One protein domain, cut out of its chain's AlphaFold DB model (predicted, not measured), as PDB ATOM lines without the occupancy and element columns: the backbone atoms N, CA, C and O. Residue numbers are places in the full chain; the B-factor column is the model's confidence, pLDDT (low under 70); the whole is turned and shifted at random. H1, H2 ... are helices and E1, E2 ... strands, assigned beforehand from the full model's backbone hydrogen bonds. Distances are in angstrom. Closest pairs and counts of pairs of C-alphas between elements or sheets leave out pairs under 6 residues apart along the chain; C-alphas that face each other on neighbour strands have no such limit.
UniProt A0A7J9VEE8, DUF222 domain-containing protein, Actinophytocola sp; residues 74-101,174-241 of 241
ATOM      1  N   ALA A  74     164.044 151.735 154.676       72.88
ATOM      2  CA  ALA A  74     163.451 151.439 155.984       72.88
ATOM      3  C   ALA A  74     164.483 150.807 156.933       72.88
ATOM      4  O   ALA A  74     164.559 151.175 158.104       72.88
ATOM      5  N   ILE A  75     165.323 149.912 156.403       81.56
ATOM      6  CA  ILE A  75     166.428 149.291 157.144       81.56
ATOM      7  C   ILE A  75     167.479 150.345 157.502       81.56
ATOM      8  O   ILE A  75     167.885 150.418 158.655       81.56
ATOM      9  N   GLN A  76     167.856 151.217 156.562       80.75
ATOM     10  CA  GLN A  76     168.796 152.318 156.801       80.75
ATOM     11  C   GLN A  76     168.292 153.294 157.873       80.75
ATOM     12  O   GLN A  76     169.063 153.650 158.761       80.75
ATOM     13  N   ARG A  77     167.008 153.690 157.851       79.25
ATOM     14  CA  ARG A  77     166.430 154.519 158.926       79.25
ATOM     15  C   ARG A  77     166.427 153.800 160.272       79.25
ATOM     16  O   ARG A  77     166.825 154.400 161.261       79.25
ATOM     17  N   SER A  78     166.026 152.528 160.314       81.75
ATOM     18  CA  SER A  78     166.020 151.746 161.559       81.75
ATOM     19  C   SER A  78     167.432 151.536 162.119       81.75
ATOM     20  O   SER A  78     167.629 151.628 163.328       81.75
ATOM     21  N   ALA A  79     168.424 151.318 161.250       86.94
ATOM     22  CA  ALA A  79     169.829 151.216 161.623       86.94
ATOM     23  C   ALA A  79     170.365 152.547 162.168       86.94
ATOM     24  O   ALA A  79     170.896 152.552 163.273       86.94
ATOM     25  N   ARG A  80     170.155 153.670 161.462       84.62
ATOM     26  CA  ARG A  80     170.533 155.015 161.943       84.62
ATOM     27  C   ARG A  80     169.900 155.324 163.295       84.62
ATOM     28  O   ARG A  80     170.624 155.569 164.244       84.62
ATOM     29  N   TYR A  81     168.583 155.158 163.424       86.94
ATOM     30  CA  TYR A  81     167.876 155.367 164.691       86.94
ATOM     31  C   TYR A  81     168.449 154.527 165.846       86.94
ATOM     32  O   TYR A  81     168.553 155.014 166.967       86.94
ATOM     33  N   ARG A  82     168.837 153.266 165.597       86.88
ATOM     34  CA  ARG A  82     169.484 152.418 166.615       86.88
ATOM     35  C   ARG A  82     170.899 152.881 166.952       86.88
ATOM     36  O   ARG A  82     171.245 152.857 168.124       86.88
ATOM     37  N   VAL A  83     171.690 153.293 165.959       88.19
ATOM     38  CA  VAL A  83     173.044 153.832 166.163       88.19
ATOM     39  C   VAL A  83     172.980 155.138 166.947       88.19
ATOM     40  O   VAL A  83     173.580 155.220 168.008       88.19
ATOM     41  N   ASP A  84     172.183 156.108 166.506       87.31
ATOM     42  CA  ASP A  84     172.062 157.422 167.151       87.31
ATOM     43  C   ASP A  84     171.409 157.334 168.551       87.31
ATOM     44  O   ASP A  84     171.601 158.215 169.381       87.31
ATOM     45  N   ARG A  85     170.668 156.251 168.848       86.94
ATOM     46  CA  ARG A  85     170.162 155.924 170.198       86.94
ATOM     47  C   ARG A  85     171.219 155.286 171.117       86.94
ATOM     48  O   ARG A  85     171.056 155.343 172.333       86.94
ATOM     49  N   LEU A  86     172.226 154.613 170.562       90.56
ATOM     50  CA  LEU A  86     173.318 153.985 171.322       90.56
ATOM     51  C   LEU A  86     174.515 154.931 171.500       90.56
ATOM     52  O   LEU A  86     175.205 154.850 172.507       90.56
ATOM     53  N   ASP A  87     174.731 155.815 170.527       89.06
ATOM     54  CA  ASP A  87     175.805 156.807 170.445       89.06
ATOM     55  C   ASP A  87     175.202 158.209 170.181       89.06
ATOM     56  O   ASP A  87     175.271 158.718 169.054       89.06
ATOM     57  N   PRO A  88     174.555 158.837 171.185       86.12
ATOM     58  CA  PRO A  88     173.989 160.176 171.033       86.12
ATOM     59  C   PRO A  88     175.083 161.246 170.888       86.12
ATOM     60  O   PRO A  88     174.944 162.158 170.071       86.12
ATOM     61  N   ASP A  89     176.201 161.113 171.611       87.25
ATOM     62  CA  ASP A  89     177.311 162.073 171.584       87.25
ATOM     63  C   ASP A  89     178.035 162.091 170.237       87.25
ATOM     64  O   ASP A  89     178.302 163.165 169.682       87.25
ATOM     65  N   GLY A  90     178.312 160.918 169.661       87.00
ATOM     66  CA  GLY A  90     178.863 160.804 168.319       87.00
ATOM     67  C   GLY A  90     177.862 161.228 167.247       87.00
ATOM     68  O   GLY A  90     178.276 161.821 166.251       87.00
ATOM     69  N   ALA A  91     176.553 161.025 167.439       85.50
ATOM     70  CA  ALA A  91     175.529 161.554 166.533       85.50
ATOM     71  C   ALA A  91     175.509 163.094 166.518       85.50
ATOM     72  O   ALA A  91     175.593 163.701 165.444       85.50
ATOM     73  N   ALA A  92     175.502 163.725 167.694       84.81
ATOM     74  CA  ALA A  92     175.632 165.175 167.845       84.81
ATOM     75  C   ALA A  92     176.984 165.690 167.307       84.81
ATOM     76  O   ALA A  92     177.055 166.719 166.636       84.81
ATOM     77  N   GLY A  93     178.082 164.961 167.545       86.62
ATOM     78  CA  GLY A  93     179.408 165.241 166.982       86.62
ATOM     79  C   GLY A  93     179.409 165.266 165.451       86.62
ATOM     80  O   GLY A  93     179.812 166.265 164.852       86.62
ATOM     81  N   ARG A  94     178.873 164.216 164.811       86.06
ATOM     82  CA  ARG A  94     178.721 164.125 163.346       86.06
ATOM     83  C   ARG A  94     177.939 165.316 162.788       86.06
ATOM     84  O   ARG A  94     178.383 165.930 161.822       86.06
ATOM     85  N   VAL A  95     176.812 165.686 163.404       85.12
ATOM     86  CA  VAL A  95     176.007 166.834 162.947       85.12
ATOM     87  C   VAL A  95     176.745 168.163 163.121       85.12
ATOM     88  O   VAL A  95     176.724 168.978 162.198       85.12
ATOM     89  N   ARG A  96     177.435 168.381 164.249       86.31
ATOM     90  CA  ARG A  96     178.229 169.598 164.491       86.31
ATOM     91  C   ARG A  96     179.318 169.802 163.437       86.31
ATOM     92  O   ARG A  96     179.474 170.922 162.956       86.31
ATOM     93  N   GLU A  97     180.006 168.743 163.014       87.25
ATOM     94  CA  GLU A  97     180.998 168.836 161.933       87.25
ATOM     95  C   GLU A  97     180.352 168.982 160.545       87.25
ATOM     96  O   GLU A  97     180.736 169.866 159.778       87.25
ATOM     97  N   CYS A  98     179.299 168.218 160.227       87.00
ATOM     98  CA  CYS A  98     178.569 168.375 158.961       87.00
ATOM     99  C   CYS A  98     177.978 169.787 158.784       87.00
ATOM    100  O   CYS A  98     177.997 170.317 157.671       87.00
ATOM    101  N   ARG A  99     177.518 170.440 159.866       89.50
ATOM    102  CA  ARG A  99     177.041 171.838 159.855       89.50
ATOM    103  C   ARG A  99     178.122 172.832 159.394       89.50
ATOM    104  O   ARG A  99     177.767 173.854 158.805       89.50
ATOM    105  N   LYS A 100     179.418 172.546 159.600       91.12
ATOM    106  CA  LYS A 100     180.535 173.391 159.119       91.12
ATOM    107  C   LYS A 100     180.777 173.246 157.615       91.12
ATOM    108  O   LYS A 100     181.141 174.219 156.969       91.12
ATOM    109  N   ALA A 101     180.506 172.071 157.041       91.94
ATOM    110  CA  ALA A 101     180.687 171.772 155.614       91.94
ATOM    111  C   ALA A 101     179.563 172.314 154.697       91.94
ATOM    112  O   ALA A 101     179.486 171.937 153.517       91.94
ATOM    113  N   VAL A 174     158.268 167.758 163.502       87.19
ATOM    114  CA  VAL A 174     159.294 167.004 164.221       87.19
ATOM    115  C   VAL A 174     158.591 166.208 165.309       87.19
ATOM    116  O   VAL A 174     157.842 166.769 166.110       87.19
ATOM    117  N   THR A 175     158.808 164.897 165.331       89.00
ATOM    118  CA  THR A 175     158.287 164.006 166.370       89.00
ATOM    119  C   THR A 175     159.415 163.690 167.337       89.00
ATOM    120  O   THR A 175     160.364 163.001 166.975       89.00
ATOM    121  N   VAL A 176     159.328 164.192 168.568       88.25
ATOM    122  CA  VAL A 176     160.370 164.004 169.587       88.25
ATOM    123  C   VAL A 176     159.774 163.255 170.782       88.25
ATOM    124  O   VAL A 176     158.700 163.641 171.251       88.25
ATOM    125  N   PRO A 177     160.422 162.192 171.296       86.44
ATOM    126  CA  PRO A 177     159.982 161.543 172.524       86.44
ATOM    127  C   PRO A 177     159.966 162.534 173.691       86.44
ATOM    128  O   PRO A 177     160.922 163.278 173.901       86.44
ATOM    129  N   VAL A 178     158.906 162.504 174.499       85.12
ATOM    130  CA  VAL A 178     158.760 163.405 175.657       85.12
ATOM    131  C   VAL A 178     159.932 163.281 176.644       85.12
ATOM    132  O   VAL A 178     160.401 164.285 177.167       85.12
ATOM    133  N   SER A 179     160.499 162.079 176.809       84.00
ATOM    134  CA  SER A 179     161.703 161.854 177.621       84.00
ATOM    135  C   SER A 179     162.951 162.573 177.097       84.00
ATOM    136  O   SER A 179     163.832 162.877 177.890       84.00
ATOM    137  N   THR A 180     163.041 162.838 175.790       85.69
ATOM    138  CA  THR A 180     164.159 163.580 175.182       85.69
ATOM    139  C   THR A 180     164.023 165.079 175.384       85.69
ATOM    140  O   THR A 180     165.017 165.760 175.633       85.69
ATOM    141  N   LEU A 181     162.787 165.582 175.312       84.50
ATOM    142  CA  LEU A 181     162.469 166.994 175.520       84.50
ATOM    143  C   LEU A 181     162.709 167.424 176.974       84.50
ATOM    144  O   LEU A 181     163.243 168.498 177.197       84.50
ATOM    145  N   PHE A 182     162.402 166.563 177.950       83.94
ATOM    146  CA  PHE A 182     162.708 166.790 179.372       83.94
ATOM    147  C   PHE A 182     164.140 166.386 179.788       83.94
ATOM    148  O   PHE A 182     164.398 166.219 180.975       83.94
ATOM    149  N   GLY A 183     165.055 166.125 178.845       81.81
ATOM    150  CA  GLY A 183     166.445 165.737 179.153       81.81
ATOM    151  C   GLY A 183     166.623 164.388 179.876       81.81
ATOM    152  O   GLY A 183     167.738 164.007 180.208       81.81
ATOM    153  N   ALA A 184     165.549 163.626 180.101       83.69
ATOM    154  CA  ALA A 184     165.583 162.368 180.845       83.69
ATOM    155  C   ALA A 184     166.215 161.198 180.063       83.69
ATOM    156  O   ALA A 184     166.590 160.194 180.671       83.69
ATOM    157  N   ARG A 185     166.270 161.277 178.721       83.81
ATOM    158  CA  ARG A 185     166.930 160.307 177.818       83.81
ATOM    159  C   ARG A 185     167.290 160.946 176.479       83.81
ATOM    160  O   ARG A 185     166.399 161.481 175.832       83.81
ATOM    161  N   ASP A 186     168.488 160.732 175.951       86.19
ATOM    162  CA  ASP A 186     168.848 161.170 174.591       86.19
ATOM    163  C   ASP A 186     168.390 160.189 173.497       86.19
ATOM    164  O   ASP A 186     169.183 159.592 172.773       86.19
ATOM    165  N   LEU A 187     167.070 160.001 173.371       88.56
ATOM    166  CA  LEU A 187     166.491 159.262 172.243       88.56
ATOM    167  C   LEU A 187     166.364 160.185 171.015       88.56
ATOM    168  O   LEU A 187     165.843 161.292 171.175       88.56
ATOM    169  N   PRO A 188     166.731 159.741 169.795       88.94
ATOM    170  CA  PRO A 188     166.575 160.539 168.578       88.94
ATOM    171  C   PRO A 188     165.122 160.968 168.320       88.94
ATOM    172  O   PRO A 188     164.185 160.198 168.559       88.94
ATOM    173  N   GLY A 189     164.946 162.178 167.786       88.25
ATOM    174  CA  GLY A 189     163.685 162.631 167.188       88.25
ATOM    175  C   GLY A 189     163.556 162.168 165.732       88.25
ATOM    176  O   GLY A 189     164.517 161.668 165.155       88.25
ATOM    177  N   ASP A 190     162.388 162.349 165.118       89.19
ATOM    178  CA  ASP A 190     162.134 162.080 163.694       89.19
ATOM    179  C   ASP A 190     161.637 163.353 162.993       89.19
ATOM    180  O   ASP A 190     160.628 163.941 163.392       89.19
ATOM    181  N   LEU A 191     162.364 163.796 161.966       89.31
ATOM    182  CA  LEU A 191     162.058 164.980 161.159       89.31
ATOM    183  C   LEU A 191     161.330 164.554 159.877       89.31
ATOM    184  O   LEU A 191     161.860 163.759 159.093       89.31
ATOM    185  N   GLU A 192     160.131 165.094 159.635       84.75
ATOM    186  CA  GLU A 192     159.313 164.724 158.475       84.75
ATOM    187  C   GLU A 192     160.077 164.927 157.150       84.75
ATOM    188  O   GLU A 192     160.644 165.982 156.876       84.75
ATOM    189  N   GLY A 193     160.114 163.879 156.321       78.69
ATOM    190  CA  GLY A 193     160.843 163.857 155.047       78.69
ATOM    191  C   GLY A 193     162.339 163.527 155.155       78.69
ATOM    192  O   GLY A 193     162.876 162.926 154.226       78.69
ATOM    193  N   HIS A 194     162.992 163.824 156.282       84.44
ATOM    194  CA  HIS A 194     164.416 163.542 156.510       84.44
ATOM    195  C   HIS A 194     164.660 162.187 157.202       84.44
ATOM    196  O   HIS A 194     165.504 161.400 156.764       84.44
ATOM    197  N   GLY A 195     163.897 161.882 158.255       86.12
ATOM    198  CA  GLY A 195     164.135 160.749 159.152       86.12
ATOM    199  C   GLY A 195     164.799 161.171 160.472       86.12
ATOM    200  O   GLY A 195     164.673 162.337 160.863       86.12
ATOM    201  N   PRO A 196     165.516 160.259 161.162       89.88
ATOM    202  CA  PRO A 196     165.987 160.506 162.520       89.88
ATOM    203  C   PRO A 196     166.947 161.698 162.610       89.88
ATOM    204  O   PRO A 196     167.809 161.882 161.746       89.88
ATOM    205  N   ILE A 197     166.789 162.487 163.673       90.88
ATOM    206  CA  ILE A 197     167.658 163.603 164.055       90.88
ATOM    207  C   ILE A 197     168.146 163.425 165.505       90.88
ATOM    208  O   ILE A 197     167.390 162.916 166.341       90.88
ATOM    209  N   PRO A 198     169.383 163.840 165.834       89.00
ATOM    210  CA  PRO A 198     169.890 163.791 167.203       89.00
ATOM    211  C   PRO A 198     169.070 164.618 168.207       89.00
ATOM    212  O   PRO A 198     168.332 165.539 167.847       89.00
ATOM    213  N   ALA A 199     169.192 164.247 169.483       88.38
ATOM    214  CA  ALA A 199     168.402 164.785 170.588       88.38
ATOM    215  C   ALA A 199     168.637 166.286 170.850       88.38
ATOM    216  O   ALA A 199     167.696 167.001 171.187       88.38
ATOM    217  N   ASP A 200     169.865 166.768 170.660       85.81
ATOM    218  CA  ASP A 200     170.242 168.179 170.776       85.81
ATOM    219  C   ASP A 200     169.540 169.044 169.720       85.81
ATOM    220  O   ASP A 200     168.897 170.029 170.071       85.81
ATOM    221  N   ILE A 201     169.559 168.628 168.451       87.88
ATOM    222  CA  ILE A 201     168.870 169.332 167.357       87.88
ATOM    223  C   ILE A 201     167.352 169.288 167.550       87.88
ATOM    224  O   ILE A 201     166.650 170.269 167.312       87.88
ATOM    225  N   ALA A 202     166.831 168.152 168.018       88.00
ATOM    226  CA  ALA A 202     165.417 168.012 168.338       88.00
ATOM    227  C   ALA A 202     164.978 168.981 169.453       88.00
ATOM    228  O   ALA A 202     163.898 169.560 169.346       88.00
ATOM    229  N   ARG A 203     165.814 169.199 170.482       87.12
ATOM    230  CA  ARG A 203     165.592 170.208 171.533       87.12
ATOM    231  C   ARG A 203     165.734 171.641 170.999       87.12
ATOM    232  O   ARG A 203     164.838 172.441 171.240       87.12
ATOM    233  N   GLU A 204     166.770 171.934 170.206       86.25
ATOM    234  CA  GLU A 204     166.989 173.234 169.537       86.25
ATOM    235  C   GLU A 204     165.746 173.668 168.736       86.25
ATOM    236  O   GLU A 204     165.211 174.757 168.940       86.25
ATOM    237  N   MET A 205     165.207 172.779 167.891       85.50
ATOM    238  CA  MET A 205     163.984 173.037 167.115       85.50
ATOM    239  C   MET A 205     162.716 173.149 167.976       85.50
ATOM    240  O   MET A 205     161.755 173.820 167.592       85.50
ATOM    241  N   ALA A 206     162.671 172.459 169.116       85.75
ATOM    242  CA  ALA A 206     161.514 172.459 170.002       85.75
ATOM    243  C   ALA A 206     161.449 173.721 170.884       85.75
ATOM    244  O   ALA A 206     160.344 174.160 171.213       85.75
ATOM    245  N   ALA A 207     162.605 174.317 171.201       84.94
ATOM    246  CA  ALA A 207     162.751 175.573 171.937       84.94
ATOM    247  C   ALA A 207     162.494 176.837 171.085       84.94
ATOM    248  O   ALA A 207     162.288 177.918 171.642       84.94
ATOM    249  N   ASP A 208     162.468 176.728 169.748       83.00
ATOM    250  CA  ASP A 208     162.229 177.866 168.849       83.00
ATOM    251  C   ASP A 208     160.896 178.589 169.181       83.00
ATOM    252  O   ASP A 208     159.824 177.968 169.197       83.00
ATOM    253  N   PRO A 209     160.899 179.920 169.403       78.81
ATOM    254  CA  PRO A 209     159.719 180.669 169.843       78.81
ATOM    255  C   PRO A 209     158.594 180.761 168.795       78.81
ATOM    256  O   PRO A 209     157.497 181.233 169.124       78.81
ATOM    257  N   THR A 210     158.847 180.353 167.550       79.75
ATOM    258  CA  THR A 210     157.882 180.267 166.443       79.75
ATOM    259  C   THR A 210     157.250 178.877 166.294       79.75
ATOM    260  O   THR A 210     156.266 178.737 165.544       79.75
ATOM    261  N   CYS A 211     157.787 177.879 167.009       79.94
ATOM    262  CA  CYS A 211     157.314 176.502 167.046       79.94
ATOM    263  C   CYS A 211     155.966 176.391 167.780       79.94
ATOM    264  O   CYS A 211     155.700 177.072 168.773       79.94
ATOM    265  N   THR A 212     155.091 175.509 167.289       83.38
ATOM    266  CA  THR A 212     153.813 175.186 167.940       83.38
ATOM    267  C   THR A 212     153.739 173.697 168.197       83.38
ATOM    268  O   THR A 212     153.752 172.898 167.259       83.38
ATOM    269  N   TRP A 213     153.613 173.333 169.461       82.50
ATOM    270  CA  TRP A 213     153.624 171.957 169.911       82.50
ATOM    271  C   TRP A 213     152.241 171.326 169.799       82.50
ATOM    272  O   TRP A 213     151.209 171.980 169.971       82.50
ATOM    273  N   ARG A 214     152.223 170.019 169.544       85.62
ATOM    274  CA  ARG A 214     151.025 169.181 169.561       85.62
ATOM    275  C   ARG A 214     151.368 167.869 170.253       85.62
ATOM    276  O   ARG A 214     152.348 167.228 169.896       85.62
ATOM    277  N   ARG A 215     150.549 167.461 171.225       81.38
ATOM    278  CA  ARG A 215     150.729 166.173 171.906       81.38
ATOM    279  C   ARG A 215     150.472 165.031 170.923       81.38
ATOM    280  O   ARG A 215     149.400 164.973 170.325       81.38
ATOM    281  N   LEU A 216     151.424 164.114 170.809       83.69
ATOM    282  CA  LEU A 216     151.256 162.817 170.164       83.69
ATOM    283  C   LEU A 216     151.480 161.757 171.242       83.69
ATOM    284  O   LEU A 216     152.544 161.726 171.855       83.69
ATOM    285  N   LEU A 217     150.472 160.931 171.510       78.31
ATOM    286  CA  LEU A 217     150.625 159.744 172.342       78.31
ATOM    287  C   LEU A 217     150.983 158.589 171.414       78.31
ATOM    288  O   LEU A 217     150.159 158.176 170.597       78.31
ATOM    289  N   THR A 218     152.204 158.083 171.526       78.94
ATOM    290  CA  THR A 218     152.657 156.891 170.812       78.94
ATOM    291  C   THR A 218     152.813 155.722 171.776       78.94
ATOM    292  O   THR A 218     153.145 155.906 172.947       78.94
ATOM    293  N   ASP A 219     152.572 154.507 171.288       75.12
ATOM    294  CA  ASP A 219     152.928 153.286 172.006       75.12
ATOM    295  C   ASP A 219     154.464 153.207 172.137       75.12
ATOM    296  O   ASP A 219     155.153 153.194 171.110       75.12
ATOM    297  N   PRO A 220     155.033 153.140 173.357       67.88
ATOM    298  CA  PRO A 220     156.480 153.069 173.553       67.88
ATOM    299  C   PRO A 220     157.122 151.776 173.020       67.88
ATOM    300  O   PRO A 220     158.337 151.759 172.817       67.88
ATOM    301  N   ALA A 221     156.352 150.703 172.798       66.69
ATOM    302  CA  ALA A 221     156.858 149.431 172.281       66.69
ATOM    303  C   ALA A 221     156.869 149.371 170.744       66.69
ATOM    304  O   ALA A 221     157.838 148.884 170.158       66.69
ATOM    305  N   THR A 222     155.815 149.862 170.079       66.19
ATOM    306  CA  THR A 222     155.678 149.781 168.608       66.19
ATOM    307  C   THR A 222     155.898 151.101 167.868       66.19
ATOM    308  O   THR A 222     156.036 151.095 166.644       66.19
ATOM    309  N   GLY A 223     155.908 152.236 168.571       66.19
ATOM    310  CA  GLY A 223     155.927 153.573 167.973       66.19
ATOM    311  C   GLY A 223     154.621 153.969 167.272       66.19
ATOM    312  O   GLY A 223     154.576 155.024 166.640       66.19
ATOM    313  N   GLN A 224     153.558 153.155 167.350       74.25
ATOM    314  CA  GLN A 224     152.272 153.484 166.730       74.25
ATOM    315  C   GLN A 224     151.628 154.699 167.397       74.25
ATOM    316  O   GLN A 224     151.608 154.809 168.619       74.25
ATOM    317  N   LEU A 225     151.062 155.596 166.588       76.62
ATOM    318  CA  LEU A 225     150.288 156.734 167.073       76.62
ATOM    319  C   LEU A 225     148.945 156.248 167.636       76.62
ATOM    320  O   LEU A 225     148.086 155.798 166.880       76.62
ATOM    321  N   LEU A 226     148.774 156.369 168.952       79.25
ATOM    322  CA  LEU A 226     147.550 156.021 169.677       79.25
ATOM    323  C   LEU A 226     146.576 157.204 169.730       79.25
ATOM    324  O   LEU A 226     145.379 157.040 169.517       79.25
ATOM    325  N   GLU A 227     147.085 158.412 169.988       76.19
ATOM    326  CA  GLU A 227     146.272 159.627 170.098       76.19
ATOM    327  C   GLU A 227     147.019 160.845 169.542       76.19
ATOM    328  O   GLU A 227     148.199 161.053 169.823       76.19
ATOM    329  N   MET A 228     146.312 161.704 168.805       79.50
ATOM    330  CA  MET A 228     146.787 163.039 168.447       79.50
ATOM    331  C   MET A 228     145.956 164.098 169.174       79.50
ATOM    332  O   MET A 228     144.758 164.253 168.919       79.50
ATOM    333  N   GLY A 229     146.615 164.877 170.030       72.00
ATOM    334  CA  GLY A 229     146.015 165.999 170.738       72.00
ATOM    335  C   GLY A 229     145.484 167.052 169.764       72.00
ATOM    336  O   GLY A 229     146.178 167.496 168.846       72.00
ATOM    337  N   ARG A 230     144.228 167.468 169.960       71.38
ATOM    338  CA  ARG A 230     143.560 168.431 169.065       71.38
ATOM    339  C   ARG A 230     144.112 169.850 169.220       71.38
ATOM    340  O   ARG A 230     144.226 170.570 168.227       71.38
ATOM    341  N   GLN A 231     144.492 170.231 170.438       74.19
ATOM    342  CA  GLN A 231     145.055 171.546 170.731       74.19
ATOM    343  C   GLN A 231     146.517 171.662 170.276       74.19
ATOM    344  O   GLN A 231     147.283 170.695 170.302       74.19
ATOM    345  N   ARG A 232     146.884 172.872 169.846       78.75
ATOM    346  CA  ARG A 232     148.267 173.313 169.649       78.75
ATOM    347  C   ARG A 232     148.590 174.309 170.758       78.75
ATOM    348  O   ARG A 232     147.750 175.160 171.038       78.75
ATOM    349  N   TYR A 233     149.774 174.225 171.349       76.62
ATOM    350  CA  TYR A 233     150.228 175.165 172.377       76.62
ATOM    351  C   TYR A 233     151.645 175.665 172.071       76.62
ATOM    352  O   TYR A 233     152.353 175.069 171.258       76.62
ATOM    353  N   LYS A 234     152.046 176.786 172.673       71.69
ATOM    354  CA  LYS A 234     153.433 177.267 172.625       71.69
ATOM    355  C   LYS A 234     154.177 176.689 173.837       71.69
ATOM    356  O   LYS A 234     153.601 176.748 174.924       71.69
ATOM    357  N   PRO A 235     155.387 176.121 173.685       68.31
ATOM    358  CA  PRO A 235     156.125 175.559 174.813       68.31
ATOM    359  C   PRO A 235     156.346 176.616 175.909       68.31
ATOM    360  O   PRO A 235     156.592 177.784 175.582       68.31
ATOM    361  N   PRO A 236     156.243 176.242 177.198       64.12
ATOM    362  CA  PRO A 236     156.646 177.120 178.289       64.12
ATOM    363  C   PRO A 236     158.163 177.344 178.237       64.12
ATOM    364  O   PRO A 236     158.910 176.442 177.866       64.12
ATOM    365  N   ALA A 237     158.621 178.535 178.633       57.56
ATOM    366  CA  ALA A 237     160.031 178.925 178.526       57.56
ATOM    367  C   ALA A 237     160.997 178.008 179.310       57.56
ATOM    368  O   ALA A 237     162.128 177.822 178.888       57.56
ATOM    369  N   GLN A 238     160.518 177.378 180.388       55.34
ATOM    370  CA  GLN A 238     161.267 176.502 181.309       55.34
ATOM    371  C   GLN A 238     161.691 175.138 180.718       55.34
ATOM    372  O   GLN A 238     161.975 174.205 181.462       55.34
ATOM    373  N   LEU A 239     161.647 174.977 179.395       55.56
ATOM    374  CA  LEU A 239     161.976 173.727 178.701       55.56
ATOM    375  C   LEU A 239     163.142 173.886 177.708       55.56
ATOM    376  O   LEU A 239     163.367 173.008 176.878       55.56
ATOM    377  N   GLY A 240     163.828 175.032 177.752       48.62
ATOM    378  CA  GLY A 240     164.993 175.354 176.923       48.62
ATOM    379  C   GLY A 240     166.291 175.572 177.707       48.62
ATOM    380  O   GLY A 240     167.266 175.987 177.086       48.62
ATOM    381  N   ASP A 241     166.279 175.314 179.021       32.62
ATOM    382  CA  ASP A 241     167.423 175.425 179.943       32.62
ATOM    383  C   ASP A 241     168.090 174.051 180.179       32.62
ATOM    384  O   ASP A 241     167.340 173.052 180.309       32.62
TER     385      ASP A 241
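What this domain is: This is residues 74 to 101 and 174 to 241 of the 241 residues of the protein "DUF222 domain-containing protein" of Actinophytocola sp (UniProt A0A7J9VEE8). A small strand hairpin, E1 and E2, sits in the middle, with H1 packed on the E2 side and H4 near E1, while H1 and H2 meet near their ends in a corner that makes one end of the domain. At the opposite end a second hairpin, E3 and E4, sits away from this body, reached through residues 208 to 215. The printed part has 96 residues, with four named helices and four named strands in the order H1 H2 H3 E1 E2 H4 E3 E4; both two-stranded sheets are antiparallel and the class is mixed, helices and strands. The whole is compact, with a radius of gyration of the C-alphas of 13.7 A and spans of 36 by 30 by 25 A.

Where its parts are: Find C-alpha 189 at (163.685, 162.631, 167.188), where E1, residues 189 to 191, begins; E2 is residues 195 to 197. Look next at C-alpha 74, at (163.451, 151.439, 155.984): from there H1 runs through residues 74 to 86, 18.4 A, and H2 is residues 88 to 100, 19.0 A. H3 is residues 178 to 181, and H4 is residues 199 to 207, 12.3 A. E3 is residues 216 to 218, and E4, residues 225 to 228, ends at C-alpha 228 at (146.787, 163.039, 168.447).

How they stand to each other: In the hairpin E1 and E2, at 130 degrees, look for N 189 and O 197, 2.9 A apart and within hydrogen-bond range. Residues 174 to 175 pair antiparallel with residues 190 to 191 of E1. The closest C-alphas of H1 and E2, Tyr 81 and Pro 196, are 5.9 A apart; those of E1 and H4, Gly 189 and Ala 202, are 5.8 A apart. H4 and H3 touch, closest at the C-alphas of Leu 181 and Arg 203, 6.0 A. H2 touches H4 with residues 88 to 92 alone, closest at the C-alphas of Ala 92 and Asp 200, 6.8 A; they run the same way at a steep tilt of 68 degrees, only just short of about perpendicular. H1 and H2 are close but not clearly touching, with the C-alphas of Asp 84 and Ala 91 closest at 5.4 A. In the hairpin E3 and E4, at 165 degrees, N 217 and O 227 are within hydrogen-bond range at 2.8 A; E4 is apart from H1, H2, H3, H4, E1 and E2. Every O i to N i+4 pair is within hydrogen-bond range in H1 and H4, and 8 of 9 in H2; H3 is too short for such a pair.

The domain as a whole: The two C-alphas farthest apart are those of Ala 101 and Arg 230, 39.6 A. Residues 102 to 173 are not printed, and C-alphas 101 and 174 are 23.5 A apart across the cut. Of the links that are printed whole, none is long. Residues 229 to 241, up to the chain's last residue, hold no named element. The mean pLDDT of the printed part is 81.2, and residues 220 to 223 and 235 to 241 are under 70.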